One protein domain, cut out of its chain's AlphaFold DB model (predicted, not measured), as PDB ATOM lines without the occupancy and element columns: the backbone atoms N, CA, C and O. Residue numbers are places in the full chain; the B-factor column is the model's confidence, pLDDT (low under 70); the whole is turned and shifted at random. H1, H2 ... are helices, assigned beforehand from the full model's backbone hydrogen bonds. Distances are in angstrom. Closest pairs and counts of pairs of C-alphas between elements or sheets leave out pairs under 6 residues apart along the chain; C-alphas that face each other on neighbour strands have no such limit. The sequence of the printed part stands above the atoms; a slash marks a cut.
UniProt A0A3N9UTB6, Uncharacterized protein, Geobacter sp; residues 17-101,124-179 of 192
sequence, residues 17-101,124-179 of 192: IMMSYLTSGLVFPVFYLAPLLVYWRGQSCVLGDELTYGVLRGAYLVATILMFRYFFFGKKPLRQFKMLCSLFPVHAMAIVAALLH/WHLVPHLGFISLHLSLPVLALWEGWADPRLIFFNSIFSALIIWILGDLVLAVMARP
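AT A GLANCE: This is residues 17 to 101 and 124 to 179 of the 192 residues of an uncharacterized protein of Geobacter sp (UniProt A0A3N9UTB6). A helical hairpin, H5 and H6, with H1 packed on it makes the core; H3 and H4 cross one end. H2 is an arm beside a gap, its residues 55 to 64 free. The printed part has 141 residues, with six named helices, H1 to H6 in order, all helix. It is compact, radius of gyration of the C-alphas 16.7 A, spanning 40 by 38 by 35 A.

IN THESE COORDINATES: H1, residues 17 to 41, 35.3 A, starts at C-alpha 17 (99.824, -6.424, 20.712). H2 is 50 to 71, 31.1 A; H3, 77 to 86; H4, 88 to 100; H5, 124 to 145, 31.0 A. H6, 151 to 177, 35.9 A, ends at C-alpha 177 (71.064, -0.753, 15.657).

HOW THE PARTS SIT: Closest C-alphas are named. H1 residues 21 to 29 touch H4 (Gly 25, Ala 92, 4.0 A); residues 32 to 40 touch H5 (Tyr 39, Ala 143, 5.9 A). H2 only just touches H6, with 3 pairs within 8 A (Glu 50, Phe 156, 7.2 A). H3 touches H6 (Lys 82, Ile 167, 5.6 A), about perpendicular at 85 degrees. H5 and H6 form a hairpin (Ile 133, Ile 165, 5.5 A). O i to N i+4 pairs are within hydrogen-bond range throughout H2, H3 and H4, but 17 of 21 in H1, 14 of 18 in H5, 19 of 23 in H6.

THE WHOLE: Residues 102 to 123 are cut out, leaving 24.9 A between C-alphas 101 and 124. Residue 179 is under 70 in pLDDT.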
ATOM      1  N   ILE A  17     101.106  -5.721  20.567       89.12
ATOM      2  CA  ILE A  17      99.824  -6.424  20.712       89.12
ATOM      3  C   ILE A  17      99.477  -6.611  22.196       89.12
ATOM      4  O   ILE A  17      98.385  -6.247  22.629       89.12
ATOM      5  N   MET A  18     100.419  -7.119  22.996       88.81
ATOM      6  CA  MET A  18     100.211  -7.329  24.432       88.81
ATOM      7  C   MET A  18      99.903  -6.016  25.164       88.81
ATOM      8  O   MET A  18      98.949  -5.948  25.937       88.81
ATOM      9  N   MET A  19     100.672  -4.961  24.884       91.62
ATOM     10  CA  MET A  19     100.459  -3.633  25.459       91.62
ATOM     11  C   MET A  19      99.103  -3.051  25.064       91.62
ATOM     12  O   MET A  19      98.482  -2.379  25.881       91.62
ATOM     13  N   SER A  20      98.602  -3.338  23.861       90.88
ATOM     14  CA  SER A  20      97.291  -2.854  23.412       90.88
ATOM     15  C   SER A  20      96.156  -3.465  24.239       90.88
ATOM     16  O   SER A  20      95.246  -2.750  24.658       90.88
ATOM     17  N   TYR A  21      96.237  -4.763  24.547       90.19
ATOM     18  CA  TYR A  21      95.261  -5.429  25.414       90.19
ATOM     19  C   TYR A  21      95.345  -4.962  26.869       90.19
ATOM     20  O   TYR A  21      94.309  -4.735  27.489       90.19
ATOM     21  N   LEU A  22      96.556  -4.767  27.400       91.62
ATOM     22  CA  LEU A  22      96.750  -4.216  28.746       91.62
ATOM     23  C   LEU A  22      96.233  -2.779  28.848       91.62
ATOM     24  O   LEU A  22      95.524  -2.441  29.792       91.62
ATOM     25  N   THR A  23      96.533  -1.948  27.849       92.69
ATOM     26  CA  THR A  23      96.020  -0.575  27.759       92.69
ATOM     27  C   THR A  23      94.498  -0.583  27.737       92.69
ATOM     28  O   THR A  23      93.869   0.151  28.497       92.69
ATOM     29  N   SER A  24      93.902  -1.466  26.934       92.88
ATOM     30  CA  SER A  24      92.452  -1.591  26.868       92.88
ATOM     31  C   SER A  24      91.834  -2.021  28.197       92.88
ATOM     32  O   SER A  24      90.907  -1.374  28.666       92.88
ATOM     33  N   GLY A  25      92.354  -3.072  28.835       91.69
ATOM     34  CA  GLY A  25      91.755  -3.629  30.048       91.69
ATOM     35  C   GLY A  25      92.071  -2.882  31.347       91.69
ATOM     36  O   GLY A  25      91.338  -3.054  32.313       91.69
ATOM     37  N   LEU A  26      93.136  -2.073  31.401       93.06
ATOM     38  CA  LEU A  26      93.576  -1.398  32.634       93.06
ATOM     39  C   LEU A  26      93.627   0.123  32.495       93.06
ATOM     40  O   LEU A  26      93.065   0.838  33.319       93.06
ATOM     41  N   VAL A  27      94.282   0.629  31.449       93.12
ATOM     42  CA  VAL A  27      94.540   2.070  31.310       93.12
ATOM     43  C   VAL A  27      93.266   2.828  30.944       93.12
ATOM     44  O   VAL A  27      92.978   3.859  31.547       93.12
ATOM     45  N   PHE A  28      92.473   2.325  29.995       92.75
ATOM     46  CA  PHE A  28      91.235   2.999  29.596       92.75
ATOM     47  C   PHE A  28      90.182   3.079  30.713       92.75
ATOM     48  O   PHE A  28      89.665   4.172  30.917       92.75
ATOM     49  N   PRO A  29      89.901   2.022  31.500       92.31
ATOM     50  CA  PRO A  29      88.993   2.129  32.644       92.31
ATOM     51  C   PRO A  29      89.434   3.176  33.665       92.31
ATOM     52  O   PRO A  29      88.610   3.945  34.148       92.31
ATOM     53  N   VAL A  30      90.737   3.250  33.960       93.12
ATOM     54  CA  VAL A  30      91.287   4.285  34.849       93.12
ATOM     55  C   VAL A  30      91.066   5.677  34.255       93.12
ATOM     56  O   VAL A  30      90.655   6.591  34.967       93.12
ATOM     57  N   PHE A  31      91.268   5.831  32.946       91.25
ATOM     58  CA  PHE A  31      90.981   7.079  32.244       91.25
ATOM     59  C   PHE A  31      89.490   7.453  32.297       91.25
ATOM     60  O   PHE A  31      89.171   8.627  32.455       91.25
ATOM     61  N   TYR A  32      88.580   6.476  32.224       93.38
ATOM     62  CA  TYR A  32      87.137   6.710  32.358       93.38
ATOM     63  C   TYR A  32      86.741   7.098  33.785       93.38
ATOM     64  O   TYR A  32      85.894   7.960  33.986       93.38
ATOM     65  N   LEU A  33      87.395   6.522  34.795       93.50
ATOM     66  CA  LEU A  33      87.137   6.847  36.198       93.50
ATOM     67  C   LEU A  33      87.683   8.219  36.612       93.50
ATOM     68  O   LEU A  33      87.117   8.841  37.507       93.50
ATOM     69  N   ALA A  34      88.759   8.704  35.988       91.19
ATOM     70  CA  ALA A  34      89.433   9.928  36.421       91.19
ATOM     71  C   ALA A  34      88.499  11.161  36.484       91.19
ATOM     72  O   ALA A  34      88.452  11.787  37.544       91.19
ATOM     73  N   PRO A  35      87.684  11.483  35.456       90.44
ATOM     74  CA  PRO A  35      86.705  12.567  35.556       90.44
ATOM     75  C   PRO A  35      85.661  12.342  36.653       90.44
ATOM     76  O   PRO A  35      85.282  13.286  37.341       90.44
ATOM     77  N   LEU A  36      85.212  11.102  36.854       93.38
ATOM     78  CA  LEU A  36      84.207  10.778  37.871       93.38
ATOM     79  C   LEU A  36      84.733  11.042  39.285       93.38
ATOM     80  O   LEU A  36      84.021  11.595  40.120       93.38
ATOM     81  N   LEU A  37      86.005  10.715  39.531       92.50
ATOM     82  CA  LEU A  37      86.677  11.007  40.796       92.50
ATOM     83  C   LEU A  37      86.801  12.512  41.050       92.50
ATOM     84  O   LEU A  37      86.668  12.938  42.194       92.50
ATOM     85  N   VAL A  38      87.025  13.308  40.002       90.44
ATOM     86  CA  VAL A  38      87.078  14.774  40.106       90.44
ATOM     87  C   VAL A  38      85.714  15.342  40.501       90.44
ATOM     88  O   VAL A  38      85.656  16.174  41.402       90.44
ATOM     89  N   TYR A  39      84.616  14.861  39.902       91.56
ATOM     90  CA  TYR A  39      83.266  15.286  40.304       91.56
ATOM     91  C   TYR A  39      82.936  14.910  41.746       91.56
ATOM     92  O   TYR A  39      82.326  15.701  42.454       91.56
ATOM     93  N   TRP A  40      83.348  13.718  42.179       89.88
ATOM     94  CA  TRP A  40      83.077  13.234  43.531       89.88
ATOM     95  C   TRP A  40      83.895  13.963  44.602       89.88
ATOM     96  O   TRP A  40      83.389  14.252  45.681       89.88
ATOM     97  N   ARG A  41      85.183  14.223  44.342       89.25
ATOM     98  CA  ARG A  41      86.093  14.814  45.338       89.25
ATOM     99  C   ARG A  41      86.107  16.337  45.339       89.25
ATOM    100  O   ARG A  41      86.617  16.910  46.294       89.25
ATOM    101  N   GLY A  42      85.674  16.980  44.256       83.56
ATOM    102  CA  GLY A  42      85.788  18.433  44.104       83.56
ATOM    103  C   GLY A  42      87.216  18.952  43.965       83.56
ATOM    104  O   GLY A  42      87.439  20.158  43.970       83.56
ATOM    105  N   GLN A  43      88.193  18.054  43.847       82.19
ATOM    106  CA  GLN A  43      89.611  18.378  43.815       82.19
ATOM    107  C   GLN A  43      90.240  17.846  42.534       82.19
ATOM    108  O   GLN A  43      89.919  16.754  42.061       82.19
ATOM    109  N   SER A  44      91.173  18.616  41.986       79.62
ATOM    110  CA  SER A  44      91.945  18.246  40.807       79.62
ATOM    111  C   SER A  44      93.349  18.817  40.914       79.62
ATOM    112  O   SER A  44      93.533  19.930  41.397       79.62
ATOM    113  N   CYS A  45      94.336  18.089  40.393       72.62
ATOM    114  CA  CYS A  45      95.708  18.586  40.260       72.62
ATOM    115  C   CYS A  45      95.830  19.740  39.246       72.62
ATOM    116  O   CYS A  45      96.908  20.294  39.084       72.62
ATOM    117  N   VAL A  46      94.749  20.041  38.522       70.75
ATOM    118  CA  VAL A  46      94.677  21.053  37.460       70.75
ATOM    119  C   VAL A  46      93.954  22.324  37.937       70.75
ATOM    120  O   VAL A  46      93.794  23.268  37.170       70.75
ATOM    121  N   LEU A  47      93.494  22.354  39.194       75.12
ATOM    122  CA  LEU A  47      92.754  23.489  39.742       75.12
ATOM    123  C   LEU A  47      93.621  24.763  39.701       75.12
ATOM    124  O   LEU A  47      94.713  24.775  40.265       75.12
ATOM    125  N   GLY A  48      93.135  25.818  39.044       76.69
ATOM    126  CA  GLY A  48      93.828  27.100  38.868       76.69
ATOM    127  C   GLY A  48      94.582  27.275  37.542       76.69
ATOM    128  O   GLY A  48      94.826  28.411  37.145       76.69
ATOM    129  N   ASP A  49      94.890  26.187  36.827       82.81
ATOM    130  CA  ASP A  49      95.603  26.194  35.536       82.81
ATOM    131  C   ASP A  49      94.788  25.511  34.419       82.81
ATOM    132  O   ASP A  49      95.330  24.980  33.441       82.81
ATOM    133  N   GLU A  50      93.457  25.511  34.534       81.12
ATOM    134  CA  GLU A  50      92.569  24.739  33.659       81.12
ATOM    135  C   GLU A  50      92.680  25.162  32.194       81.12
ATOM    136  O   GLU A  50      92.660  24.314  31.296       81.12
ATOM    137  N   LEU A  51      92.845  26.465  31.944       81.50
ATOM    138  CA  LEU A  51      93.007  27.001  30.597       81.50
ATOM    139  C   LEU A  51      94.323  26.529  29.971       81.50
ATOM    140  O   LEU A  51      94.322  26.020  28.851       81.50
ATOM    141  N   THR A  52      95.433  26.649  30.702       86.06
ATOM    142  CA  THR A  52      96.763  26.219  30.249       86.06
ATOM    143  C   THR A  52      96.763  24.725  29.944       86.06
ATOM    144  O   THR A  52      97.201  24.295  28.874       86.06
ATOM    145  N   TYR A  53      96.186  23.926  30.843       83.69
ATOM    146  CA  TYR A  53      96.021  22.494  30.641       83.69
ATOM    147  C   TYR A  53      95.151  22.178  29.419       83.69
ATOM    148  O   TYR A  53      95.526  21.340  28.594       83.69
ATOM    149  N   GLY A  54      94.015  22.864  29.270       82.19
ATOM    150  CA  GLY A  54      93.100  22.708  28.142       82.19
ATOM    151  C   GLY A  54      93.761  23.022  26.800       82.19
ATOM    152  O   GLY A  54      93.633  22.240  25.859       82.19
ATOM    153  N   VAL A  55      94.533  24.110  26.721       87.88
ATOM    154  CA  VAL A  55      95.265  24.513  25.511       87.88
ATOM    155  C   VAL A  55      96.337  23.489  25.149       87.88
ATOM    156  O   VAL A  55      96.377  23.027  24.008       87.88
ATOM    157  N   LEU A  56      97.169  23.073  26.109       88.00
ATOM    158  CA  LEU A  56      98.224  22.083  25.860       88.00
ATOM    159  C   LEU A  56      97.643  20.730  25.435       88.00
ATOM    160  O   LEU A  56      98.126  20.108  24.486       88.00
ATOM    161  N   ARG A  57      96.564  20.283  26.090       84.06
ATOM    162  CA  ARG A  57      95.849  19.058  25.711       84.06
ATOM    163  C   ARG A  57      95.186  19.178  24.347       84.06
ATOM    164  O   ARG A  57      95.240  18.217  23.583       84.06
ATOM    165  N   GLY A  58      94.601  20.330  24.031       85.94
ATOM    166  CA  GLY A  58      94.018  20.617  22.725       85.94
ATOM    167  C   GLY A  58      95.064  20.548  21.616       85.94
ATOM    168  O   GLY A  58      94.875  19.822  20.642       85.94
ATOM    169  N   ALA A  59      96.206  21.214  21.797       91.00
ATOM    170  CA  ALA A  59      97.321  21.173  20.853       91.00
ATOM    171  C   ALA A  59      97.850  19.742  20.653       91.00
ATOM    172  O   ALA A  59      98.005  19.287  19.518       91.00
ATOM    173  N   TYR A  60      98.048  18.998  21.747       88.19
ATOM    174  CA  TYR A  60      98.439  17.588  21.700       88.19
ATOM    175  C   TYR A  60      97.419  16.722  20.945       88.19
ATOM    176  O   TYR A  60      97.798  15.892  20.113       88.19
ATOM    177  N   LEU A  61      96.121  16.916  21.199       86.75
ATOM    178  CA  LEU A  61      95.050  16.182  20.532       86.75
ATOM    179  C   LEU A  61      95.036  16.469  19.028       86.75
ATOM    180  O   LEU A  61      94.972  15.531  18.236       86.75
ATOM    181  N   VAL A  62      95.141  17.738  18.626       89.88
ATOM    182  CA  VAL A  62      95.192  18.136  17.212       89.88
ATOM    183  C   VAL A  62      96.398  17.504  16.521       89.88
ATOM    184  O   VAL A  62      96.233  16.868  15.479       89.88
ATOM    185  N   ALA A  63      97.587  17.596  17.120       91.00
ATOM    186  CA  ALA A  63      98.790  16.962  16.587       91.00
ATOM    187  C   ALA A  63      98.607  15.444  16.430       91.00
ATOM    188  O   ALA A  63      98.943  14.874  15.391       91.00
ATOM    189  N   THR A  64      97.989  14.797  17.419       86.06
ATOM    190  CA  THR A  64      97.692  13.362  17.386       86.06
ATOM    191  C   THR A  64      96.711  13.018  16.261       86.06
ATOM    192  O   THR A  64      96.959  12.088  15.496       86.06
ATOM    193  N   ILE A  65      95.628  13.781  16.093       86.38
ATOM    194  CA  ILE A  65      94.653  13.583  15.008       86.38
ATOM    195  C   ILE A  65      95.330  13.712  13.639       86.38
ATOM    196  O   ILE A  65      95.115  12.866  12.769       86.38
ATOM    197  N   LEU A  66      96.167  14.737  13.449       89.12
ATOM    198  CA  LEU A  66      96.915  14.942  12.207       89.12
ATOM    199  C   LEU A  66      97.874  13.779  11.934       89.12
ATOM    200  O   LEU A  66      97.890  13.245  10.826       89.12
ATOM    201  N   MET A  67      98.600  13.330  12.959       90.12
ATOM    202  CA  MET A  67      99.494  12.178  12.883       90.12
ATOM    203  C   MET A  67      98.741  10.904  12.463       90.12
ATOM    204  O   MET A  67      99.163  10.209  11.538       90.12
ATOM    205  N   PHE A  68      97.593  10.606  13.081       85.56
ATOM    206  CA  PHE A  68      96.772   9.447  12.707       85.56
ATOM    207  C   PHE A  68      96.225   9.557  11.285       85.56
ATOM    208  O   PHE A  68      96.215   8.566  10.552       85.56
ATOM    209  N   ARG A  69      95.783  10.749  10.874       86.00
ATOM    210  CA  ARG A  69      95.296  10.987   9.512       86.00
ATOM    211  C   ARG A  69      96.397  10.772   8.474       86.00
ATOM    212  O   ARG A  69      96.107  10.236   7.408       86.00
ATOM    213  N   TYR A  70      97.630  11.156   8.799       89.19
ATOM    214  CA  TYR A  70      98.798  10.957   7.948       89.19
ATOM    215  C   TYR A  70      99.176   9.471   7.829       89.19
ATOM    216  O   TYR A  70      99.224   8.937   6.724       89.19
ATOM    217  N   PHE A  71      99.367   8.764   8.950       86.19
ATOM    218  CA  PHE A  71      99.818   7.363   8.925       86.19
ATOM    219  C   PHE A  71      98.763   6.363   8.439       86.19
ATOM    220  O   PHE A  71      99.102   5.315   7.891       86.19
ATOM    221  N   PHE A  72      97.480   6.654   8.650       85.12
ATOM    222  CA  PHE A  72      96.380   5.738   8.339       85.12
ATOM    223  C   PHE A  72      95.465   6.284   7.240       85.12
ATOM    224  O   PHE A  72      94.261   6.015   7.247       85.12
ATOM    225  N   PHE A  73      96.024   7.037   6.289       82.38
ATOM    226  CA  PHE A  73      95.269   7.585   5.163       82.38
ATOM    227  C   PHE A  73      94.488   6.483   4.424       82.38
ATOM    228  O   PHE A  73      95.007   5.399   4.155       82.38
ATOM    229  N   GLY A  74      93.200   6.728   4.160       78.12
ATOM    230  CA  GLY A  74      92.290   5.760   3.529       78.12
ATOM    231  C   GLY A  74      91.810   4.607   4.427       78.12
ATOM    232  O   GLY A  74      90.943   3.836   4.019       78.12
ATOM    233  N   LYS A  75      92.316   4.482   5.660       84.69
ATOM    234  CA  LYS A  75      91.837   3.505   6.653       84.69
ATOM    235  C   LYS A  75      90.837   4.159   7.613       84.69
ATOM    236  O   LYS A  75      90.624   5.369   7.598       84.69
ATOM    237  N   LYS A  76      90.206   3.352   8.476       84.25
ATOM    238  CA  LYS A  76      89.265   3.809   9.521       84.25
ATOM    239  C   LYS A  76      89.902   3.719  10.927       84.25
ATOM    240  O   LYS A  76      89.402   2.947  11.748       84.25
ATOM    241  N   PRO A  77      90.984   4.476  11.228       83.12
ATOM    242  CA  PRO A  77      91.737   4.348  12.483       83.12
ATOM    243  C   PRO A  77      90.885   4.678  13.712       83.12
ATOM    244  O   PRO A  77      90.943   3.974  14.715       83.12
ATOM    245  N   LEU A  78      90.013   5.685  13.605       84.00
ATOM    246  CA  LEU A  78      89.125   6.079  14.697       84.00
ATOM    247  C   LEU A  78      88.165   4.951  15.098       84.00
ATOM    248  O   LEU A  78      87.932   4.725  16.281       84.00
ATOM    249  N   ARG A  79      87.647   4.199  14.119       84.75
ATOM    250  CA  ARG A  79      86.758   3.061  14.383       84.75
ATOM    251  C   ARG A  79      87.492   1.946  15.128       84.75
ATOM    252  O   ARG A  79      86.937   1.376  16.062       84.75
ATOM    253  N   GLN A  80      88.733   1.650  14.736       85.50
ATOM    254  CA  GLN A  80      89.568   0.657  15.420       85.50
ATOM    255  C   GLN A  80      89.907   1.097  16.847       85.50
ATOM    256  O   GLN A  80      89.804   0.295  17.771       85.50
ATOM    257  N   PHE A  81      90.235   2.376  17.037       86.94
ATOM    258  CA  PHE A  81      90.486   2.954  18.355       86.94
ATOM    259  C   PHE A  81      89.262   2.850  19.273       86.94
ATOM    260  O   PHE A  81      89.376   2.338  20.385       86.94
ATOM    261  N   LYS A  82      88.078   3.257  18.797       88.81
ATOM    262  CA  LYS A  82      86.827   3.140  19.562       88.81
ATOM    263  C   LYS A  82      86.483   1.690  19.896       88.81
ATOM    264  O   LYS A  82      86.037   1.411  21.006       88.81
ATOM    265  N   MET A  83      86.735   0.759  18.975       88.31
ATOM    266  CA  MET A  83      86.555  -0.671  19.234       88.31
ATOM    267  C   MET A  83      87.497  -1.157  20.341       88.31
ATOM    268  O   MET A  83      87.038  -1.794  21.283       88.31
ATOM    269  N   LEU A  84      88.787  -0.808  20.279       89.56
ATOM    270  CA  LEU A  84      89.762  -1.165  21.312       89.56
ATOM    271  C   LEU A  84      89.390  -0.570  22.679       89.56
ATOM    272  O   LEU A  84      89.481  -1.261  23.689       89.56
ATOM    273  N   CYS A  85      88.938   0.683  22.704       89.69
ATOM    274  CA  CYS A  85      88.419   1.342  23.900       89.69
ATOM    275  C   CYS A  85      87.224   0.592  24.491       89.69
ATOM    276  O   CYS A  85      87.174   0.317  25.685       89.69
ATOM    277  N   SER A  86      86.281   0.196  23.641       89.19
ATOM    278  CA  SER A  86      85.035  -0.429  24.082       89.19
ATOM    279  C   SER A  86      85.209  -1.887  24.520       89.19
ATOM    280  O   SER A  86      84.349  -2.418  25.214       89.19
ATOM    281  N   LEU A  87      86.309  -2.553  24.170       90.19
ATOM    282  CA  LEU A  87      86.591  -3.921  24.620       90.19
ATOM    283  C   LEU A  87      87.160  -3.996  26.048       90.19
ATOM    284  O   LEU A  87      87.450  -5.096  26.527       90.19
ATOM    285  N   PHE A  88      87.278  -2.862  26.751       92.06
ATOM    286  CA  PHE A  88      87.868  -2.809  28.088       92.06
ATOM    287  C   PHE A  88      87.290  -3.821  29.091       92.06
ATOM    288  O   PHE A  88      88.100  -4.422  29.793       92.06
ATOM    289  N   PRO A  89      85.965  -4.105  29.183       90.88
ATOM    290  CA  PRO A  89      85.469  -5.011  30.220       90.88
ATOM    291  C   PRO A  89      85.917  -6.446  29.952       90.88
ATOM    292  O   PRO A  89      86.285  -7.177  30.867       90.88
ATOM    293  N   VAL A  90      85.935  -6.836  28.674       89.31
ATOM    294  CA  VAL A  90      86.374  -8.163  28.236       89.31
ATOM    295  C   VAL A  90      87.865  -8.334  28.513       89.31
ATOM    296  O   VAL A  90      88.276  -9.351  29.070       89.31
ATOM    297  N   HIS A  91      88.676  -7.326  28.179       90.94
ATOM    298  CA  HIS A  91      90.111  -7.362  28.443       90.94
ATOM    299  C   HIS A  91      90.437  -7.298  29.937       90.94
ATOM    300  O   HIS A  91      91.294  -8.054  30.384       90.94
ATOM    301  N   ALA A  92      89.730  -6.487  30.723       90.88
ATOM    302  CA  ALA A  92      89.885  -6.426  32.174       90.88
ATOM    303  C   ALA A  92      89.605  -7.790  32.820       90.88
ATOM    304  O   ALA A  92      90.436  -8.299  33.570       90.88
ATOM    305  N   MET A  93      88.486  -8.433  32.464       89.06
ATOM    306  CA  MET A  93      88.159  -9.777  32.952       89.06
ATOM    307  C   MET A  93      89.211 -10.810  32.541       89.06
ATOM    308  O   MET A  93      89.605 -11.638  33.359       89.06
ATOM    309  N   ALA A  94      89.701 -10.756  31.300       88.06
ATOM    310  CA  ALA A  94      90.751 -11.658  30.833       88.06
ATOM    311  C   ALA A  94      92.073 -11.458  31.596       88.06
ATOM    312  O   ALA A  94      92.741 -12.438  31.920       88.06
ATOM    313  N   ILE A  95      92.434 -10.212  31.914       89.06
ATOM    314  CA  ILE A  95      93.624  -9.885  32.710       89.06
ATOM    315  C   ILE A  95      93.466 -10.412  34.136       89.06
ATOM    316  O   ILE A  95      94.356 -11.102  34.620       89.06
ATOM    317  N   VAL A  96      92.328 -10.156  34.786       89.31
ATOM    318  CA  VAL A  96      92.045 -10.679  36.132       89.31
ATOM    319  C   VAL A  96      92.098 -12.206  36.136       89.31
ATOM    320  O   VAL A  96      92.780 -12.794  36.970       89.31
ATOM    321  N   ALA A  97      91.457 -12.859  35.164       87.00
ATOM    322  CA  ALA A  97      91.511 -14.308  35.033       87.00
ATOM    323  C   ALA A  97      92.952 -14.807  34.854       87.00
ATOM    324  O   ALA A  97      93.338 -15.773  35.505       87.00
ATOM    325  N   ALA A  98      93.762 -14.147  34.021       85.50
ATOM    326  CA  ALA A  98      95.159 -14.513  33.808       85.50
ATOM    327  C   ALA A  98      96.023 -14.337  35.069       85.50
ATOM    328  O   ALA A  98      96.894 -15.166  35.313       85.50
ATOM    329  N   LEU A  99      95.773 -13.298  35.873       86.75
ATOM    330  CA  LEU A  99      96.488 -13.044  37.129       86.75
ATOM    331  C   LEU A  99      96.131 -14.052  38.227       86.75
ATOM    332  O   LEU A  99      96.984 -14.398  39.037       86.75
ATOM    333  N   LEU A 100      94.883 -14.525  38.250       87.31
ATOM    334  CA  LEU A 100      94.407 -15.509  39.225       87.31
ATOM    335  C   LEU A 100      94.713 -16.960  38.823       87.31
ATOM    336  O   LEU A 100      94.565 -17.867  39.642       87.31
ATOM    337  N   HIS A 101      95.120 -17.209  37.575       84.06
ATOM    338  CA  HIS A 101      95.481 -18.554  37.135       84.06
ATOM    339  C   HIS A 101      96.841 -18.986  37.705       84.06
ATOM    340  O   HIS A 101      97.787 -18.196  37.727       84.06
ATOM    341  N   TRP A 124      73.305  -7.825  29.032       83.19
ATOM    342  CA  TRP A 124      74.174  -7.789  30.209       83.19
ATOM    343  C   TRP A 124      75.614  -7.383  29.886       83.19
ATOM    344  O   TRP A 124      76.270  -6.730  30.693       83.19
ATOM    345  N   HIS A 125      76.099  -7.694  28.682       82.00
ATOM    346  CA  HIS A 125      77.442  -7.307  28.249       82.00
ATOM    347  C   HIS A 125      77.620  -5.793  28.057       82.00
ATOM    348  O   HIS A 125      78.756  -5.327  28.051       82.00
ATOM    349  N   LEU A 126      76.527  -5.031  27.924       87.69
ATOM    350  CA  LEU A 126      76.549  -3.570  27.816       87.69
ATOM    351  C   LEU A 126      76.487  -2.862  29.171       87.69
ATOM    352  O   LEU A 126      76.699  -1.653  29.220       87.69
ATOM    353  N   VAL A 127      76.210  -3.578  30.265       91.19
ATOM    354  CA  VAL A 127      76.075  -2.977  31.603       91.19
ATOM    355  C   VAL A 127      77.300  -2.155  32.010       91.19
ATOM    356  O   VAL A 127      77.096  -1.036  32.477       91.19
ATOM    357  N   PRO A 128      78.556  -2.602  31.793       92.25
ATOM    358  CA  PRO A 128      79.720  -1.776  32.110       92.25
ATOM    359  C   PRO A 128      79.718  -0.447  31.343       92.25
ATOM    360  O   PRO A 128      79.953   0.604  31.931       92.25
ATOM    361  N   HIS A 129      79.408  -0.473  30.043       93.62
ATOM    362  CA  HIS A 129      79.377   0.723  29.193       93.62
ATOM    363  C   HIS A 129      78.265   1.679  29.596       93.62
ATOM    364  O   HIS A 129      78.518   2.870  29.756       93.62
ATOM    365  N   LEU A 130      77.052   1.156  29.788       94.38
ATOM    366  CA  LEU A 130      75.906   1.945  30.229       94.38
ATOM    367  C   LEU A 130      76.149   2.533  31.617       94.38
ATOM    368  O   LEU A 130      75.865   3.704  31.817       94.38
ATOM    369  N   GLY A 131      76.756   1.776  32.534       94.62
ATOM    370  CA  GLY A 131      77.133   2.261  33.860       94.62
ATOM    371  C   GLY A 131      78.061   3.473  33.793       94.62
ATOM    372  O   GLY A 131      77.760   4.503  34.391       94.62
ATOM    373  N   PHE A 132      79.142   3.399  33.008       95.19
ATOM    374  CA  PHE A 132      80.024   4.552  32.799       95.19
ATOM    375  C   PHE A 132      79.292   5.730  32.151       95.19
ATOM    376  O   PHE A 132      79.409   6.851  32.638       95.19
ATOM    377  N   ILE A 133      78.514   5.498  31.089       95.69
ATOM    378  CA  ILE A 133      77.757   6.563  30.411       95.69
ATOM    379  C   ILE A 133      76.797   7.250  31.390       95.69
ATOM    380  O   ILE A 133      76.788   8.476  31.476       95.69
ATOM    381  N   SER A 134      76.029   6.477  32.160       96.12
ATOM    382  CA  SER A 134      75.104   7.001  33.162       96.12
ATOM    383  C   SER A 134      75.828   7.815  34.229       96.12
ATOM    384  O   SER A 134      75.376   8.912  34.537       96.12
ATOM    385  N   LEU A 135      76.966   7.335  34.742       96.62
ATOM    386  CA  LEU A 135      77.775   8.069  35.719       96.62
ATOM    387  C   LEU A 135      78.311   9.389  35.153       96.62
ATOM    388  O   LEU A 135      78.235  10.413  35.825       96.62
ATOM    389  N   HIS A 136      78.811   9.396  33.915       96.38
ATOM    390  CA  HIS A 136      79.301  10.615  33.262       96.38
ATOM    391  C   HIS A 136      78.192  11.624  32.939       96.38
ATOM    392  O   HIS A 136      78.490  12.808  32.795       96.38
ATOM    393  N   LEU A 137      76.937  11.181  32.831       95.69
ATOM    394  CA  LEU A 137      75.780  12.059  32.655       95.69
ATOM    395  C   LEU A 137      75.247  12.594  33.990       95.69
ATOM    396  O   LEU A 137      74.880  13.764  34.067       95.69
ATOM    397  N   SER A 138      75.197  11.765  35.036       95.50
ATOM    398  CA  SER A 138      74.566  12.125  36.311       95.50
ATOM    399  C   SER A 138      75.497  12.871  37.266       95.50
ATOM    400  O   SER A 138      75.076  13.855  37.870       95.50
ATOM    401  N   LEU A 139      76.763  12.459  37.393       94.25
ATOM    402  CA  LEU A 139      77.691  13.044  38.368       94.25
ATOM    403  C   LEU A 139      77.988  14.538  38.171       94.25
ATOM    404  O   LEU A 139      78.079  15.221  39.186       94.25
ATOM    405  N   PRO A 140      78.101  15.095  36.948       93.19
ATOM    406  CA  PRO A 140      78.258  16.541  36.786       93.19
ATOM    407  C   PRO A 140      77.060  17.323  37.339       93.19
ATOM    408  O   PRO A 140      77.237  18.367  37.960       93.19
ATOM    409  N   VAL A 141      75.842  16.807  37.133       93.44
ATOM    410  CA  VAL A 141      74.598  17.437  37.603       93.44
ATOM    411  C   VAL A 141      74.488  17.331  39.120       93.44
ATOM    412  O   VAL A 141      74.190  18.324  39.777       93.44
ATOM    413  N   LEU A 142      74.786  16.156  39.679       93.31
ATOM    414  CA  LEU A 142      74.812  15.947  41.127       93.31
ATOM    415  C   LEU A 142      75.874  16.821  41.802       93.31
ATOM    416  O   LEU A 142      75.574  17.473  42.794       93.31
ATOM    417  N   ALA A 143      77.079  16.909  41.234       92.69
ATOM    418  CA  ALA A 143      78.145  17.751  41.771       92.69
ATOM    419  C   ALA A 143      77.785  19.246  41.745       92.69
ATOM    420  O   ALA A 143      78.159  19.967  42.668       92.69
ATOM    421  N   LEU A 144      77.051  19.708  40.722       92.38
ATOM    422  CA  LEU A 144      76.519  21.075  40.671       92.38
ATOM    423  C   LEU A 144      75.431  21.309  41.720       92.38
ATOM    424  O   LEU A 144      75.424  22.356  42.357       92.38
ATOM    425  N   TRP A 145      74.511  20.357  41.876       93.31
ATOM    426  CA  TRP A 145      73.381  20.494  42.794       93.31
ATOM    427  C   TRP A 145      73.830  20.463  44.259       93.31
ATOM    428  O   TRP A 145      73.452  21.334  45.039       93.31
ATOM    429  N   GLU A 146      74.683  19.511  44.619       93.38
ATOM    430  CA  GLU A 146      75.180  19.323  45.986       93.38
ATOM    431  C   GLU A 146      76.391  20.215  46.318       93.38
ATOM    432  O   GLU A 146      76.887  20.214  47.443       93.38
ATOM    433  N   GLY A 147      76.907  20.965  45.337       89.88
ATOM    434  CA  GLY A 147      78.057  21.852  45.518       89.88
ATOM    435  C   GLY A 147      79.376  21.122  45.800       89.88
ATOM    436  O   GLY A 147      80.252  21.677  46.460       89.88
ATOM    437  N   TRP A 148      79.541  19.884  45.319       89.56
ATOM    438  CA  TRP A 148      80.744  19.076  45.570       89.56
ATOM    439  C   TRP A 148      81.998  19.606  44.876       89.56
ATOM    440  O   TRP A 148      83.103  19.350  45.346       89.56
ATOM    441  N   ALA A 149      81.853  20.309  43.753       87.25
ATOM    442  CA  ALA A 149      82.969  20.785  42.943       87.25
ATOM    443  C   ALA A 149      82.708  22.200  42.412       87.25
ATOM    444  O   ALA A 149      81.564  22.583  42.174       87.25
ATOM    445  N   ASP A 150      83.779  22.964  42.174       88.19
ATOM    446  CA  ASP A 150      83.678  24.289  41.553       88.19
ATOM    447  C   ASP A 150      83.048  24.173  40.144       88.19
ATOM    448  O   ASP A 150      83.502  23.343  39.342       88.19
ATOM    449  N   PRO A 151      82.046  25.002  39.790       87.75
ATOM    450  CA  PRO A 151      81.447  25.024  38.454       87.75
ATOM    451  C   PRO A 151      82.458  25.090  37.300       87.75
ATOM    452  O   PRO A 151      82.238  24.479  36.252       87.75
ATOM    453  N   ARG A 152      83.587  25.789  37.481       86.00
ATOM    454  CA  ARG A 152      84.657  25.868  36.473       86.00
ATOM    455  C   ARG A 152      85.290  24.503  36.235       86.00
ATOM    456  O   ARG A 152      85.428  24.071  35.090       86.00
ATOM    457  N   LEU A 153      85.613  23.796  37.315       85.44
ATOM    458  CA  LEU A 153      86.168  22.449  37.260       85.44
ATOM    459  C   LEU A 153      85.176  21.478  36.610       85.44
ATOM    460  O   LEU A 153      85.564  20.666  35.769       85.44
ATOM    461  N   ILE A 154      83.887  21.605  36.941       89.12
ATOM    462  CA  ILE A 154      82.824  20.787  36.353       89.12
ATOM    463  C   ILE A 154      82.742  21.001  34.840       89.12
ATOM    464  O   ILE A 154      82.694  20.019  34.094       89.12
ATOM    465  N   PHE A 155      82.783  22.257  34.382       88.12
ATOM    466  CA  PHE A 155      82.748  22.598  32.962       88.12
ATOM    467  C   PHE A 155      83.901  21.943  32.195       88.12
ATOM    468  O   PHE A 155      83.662  21.175  31.261       88.12
ATOM    469  N   PHE A 156      85.150  22.156  32.613       84.81
ATOM    470  CA  PHE A 156      86.303  21.568  31.920       84.81
ATOM    471  C   PHE A 156      86.275  20.039  31.940       84.81
ATOM    472  O   PHE A 156      86.552  19.390  30.929       84.81
ATOM    473  N   ASN A 157      85.878  19.448  33.064       89.62
ATOM    474  CA  ASN A 157      85.782  18.003  33.200       89.62
ATOM    475  C   ASN A 157      84.631  17.409  32.359       89.62
ATOM    476  O   ASN A 157      84.717  16.269  31.897       89.62
ATOM    477  N   SER A 158      83.571  18.183  32.086       90.19
ATOM    478  CA  SER A 158      82.431  17.746  31.260       90.19
ATOM    479  C   SER A 158      82.809  17.508  29.801       90.19
ATOM    480  O   SER A 158      82.259  16.606  29.171       90.19
ATOM    481  N   ILE A 159      83.820  18.218  29.294       88.31
ATOM    482  CA  ILE A 159      84.382  17.986  27.958       88.31
ATOM    483  C   ILE A 159      84.996  16.579  27.881       88.31
ATOM    484  O   ILE A 159      84.761  15.845  26.918       88.31
ATOM    485  N   PHE A 160      85.738  16.165  28.914       88.62
ATOM    486  CA  PHE A 160      86.296  14.811  28.992       88.62
ATOM    487  C   PHE A 160      85.198  13.755  29.130       88.62
ATOM    488  O   PHE A 160      85.235  12.741  28.434       88.62
ATOM    489  N   SER A 161      84.187  14.010  29.963       92.88
ATOM    490  CA  SER A 161      83.020  13.131  30.096       92.88
ATOM    491  C   SER A 161      82.273  12.959  28.769       92.88
ATOM    492  O   SER A 161      81.951  11.834  28.391       92.88
ATOM    493  N   ALA A 162      82.076  14.037  28.003       93.06
ATOM    494  CA  ALA A 162      81.452  13.985  26.682       93.06
ATOM    495  C   ALA A 162      82.269  13.142  25.688       93.06
ATOM    496  O   ALA A 162      81.704  12.332  24.952       93.06
ATOM    497  N   LEU A 163      83.603  13.270  25.701       90.81
ATOM    498  CA  LEU A 163      84.488  12.435  24.885       90.81
ATOM    499  C   LEU A 163      84.355  10.947  25.244       90.81
ATOM    500  O   LEU A 163      84.277  10.107  24.347       90.81
ATOM    501  N   ILE A 164      84.306  10.611  26.536       92.56
ATOM    502  CA  ILE A 164      84.149   9.227  27.006       92.56
ATOM    503  C   ILE A 164      82.795   8.665  26.571       92.56
ATOM    504  O   ILE A 164      82.744   7.578  25.993       92.56
ATOM    505  N   ILE A 165      81.711   9.424  26.763       94.38
ATOM    506  CA  ILE A 165      80.368   9.043  26.309       94.38
ATOM    507  C   ILE A 165      80.363   8.800  24.796       94.38
ATOM    508  O   ILE A 165      79.831   7.793  24.342       94.38
ATOM    509  N   TRP A 166      81.005   9.661  24.005       93.44
ATOM    510  CA  TRP A 166      81.097   9.496  22.552       93.44
ATOM    511  C   TRP A 166      81.920   8.271  22.114       93.44
ATOM    512  O   TRP A 166      81.641   7.664  21.075       93.44
ATOM    513  N   ILE A 167      82.946   7.891  22.879       91.19
ATOM    514  CA  ILE A 167      83.732   6.679  22.611       91.19
ATOM    515  C   ILE A 167      82.903   5.428  22.922       91.19
ATOM    516  O   ILE A 167      82.833   4.530  22.083       91.19
ATOM    517  N   LEU A 168      82.278   5.372  24.100       92.06
ATOM    518  CA  LEU A 168      81.528   4.200  24.566       92.06
ATOM    519  C   LEU A 168      80.170   4.053  23.861       92.06
ATOM    520  O   LEU A 168      79.715   2.935  23.607       92.06
ATOM    521  N   GLY A 169      79.541   5.175  23.510       90.75
ATOM    522  CA  GLY A 169      78.227   5.235  22.878       90.75
ATOM    523  C   GLY A 169      78.183   4.562  21.510       90.75
ATOM    524  O   GLY A 169      77.191   3.916  21.195       90.75
ATOM    525  N   ASP A 170      79.266   4.611  20.728       86.50
ATOM    526  CA  ASP A 170      79.325   3.944  19.420       86.50
ATOM    527  C   ASP A 170      79.091   2.430  19.525       86.50
ATOM    528  O   ASP A 170      78.417   1.858  18.667       86.50
ATOM    529  N   LEU A 171      79.624   1.766  20.560       85.62
ATOM    530  CA  LEU A 171      79.395   0.331  20.755       85.62
ATOM    531  C   LEU A 171      77.940   0.064  21.146       85.62
ATOM    532  O   LEU A 171      77.316  -0.836  20.586       85.62
ATOM    533  N   VAL A 172      77.398   0.850  22.080       88.00
ATOM    534  CA  VAL A 172      76.003   0.722  22.524       88.00
ATOM    535  C   VAL A 172      75.062   0.900  21.332       88.00
ATOM    536  O   VAL A 172      74.224   0.037  21.074       88.00
ATOM    537  N   LEU A 173      75.265   1.953  20.537       87.12
ATOM    538  CA  LEU A 173      74.502   2.211  19.318       87.12
ATOM    539  C   LEU A 173      74.673   1.096  18.285       87.12
ATOM    540  O   LEU A 173      73.692   0.689  17.673       87.12
ATOM    541  N   ALA A 174      75.884   0.559  18.104       82.94
ATOM    542  CA  ALA A 174      76.117  -0.550  17.182       82.94
ATOM    543  C   ALA A 174      75.358  -1.823  17.591       82.94
ATOM    544  O   ALA A 174      74.837  -2.523  16.723       82.94
ATOM    545  N   VAL A 175      75.258  -2.114  18.892       81.31
ATOM    546  CA  VAL A 175      74.467  -3.249  19.391       81.31
ATOM    547  C   VAL A 175      72.967  -2.978  19.258       81.31
ATOM    548  O   VAL A 175      72.236  -3.859  18.806       81.31
ATOM    549  N   MET A 176      72.505  -1.764  19.572       81.88
ATOM    550  CA  MET A 176      71.094  -1.378  19.446       81.88
ATOM    551  C   MET A 176      70.609  -1.387  17.994       81.88
ATOM    552  O   MET A 176      69.532  -1.901  17.707       81.88
ATOM    553  N   ALA A 177      71.411  -0.853  17.070       81.50
ATOM    554  CA  ALA A 177      71.064  -0.753  15.657       81.50
ATOM    555  C   ALA A 177      71.018  -2.115  14.948       81.50
ATOM    556  O   ALA A 177      70.452  -2.200  13.859       81.50
ATOM    557  N   ARG A 178      71.628  -3.162  15.536       75.06
ATOM    558  CA  ARG A 178      71.731  -4.523  14.975       75.06
ATOM    559  C   ARG A 178      71.993  -4.506  13.459       75.06
ATOM    560  O   ARG A 178      71.170  -5.009  12.688       75.06
ATOM    561  N   PRO A 179      73.101  -3.890  13.002       68.88
ATOM    562  CA  PRO A 179      73.341  -3.683  11.582       68.88
ATOM    563  C   PRO A 179      73.303  -5.021  10.841       68.88
ATOM    564  O   PRO A 179      74.036  -5.955  11.170       68.88
TER     565      PRO A 179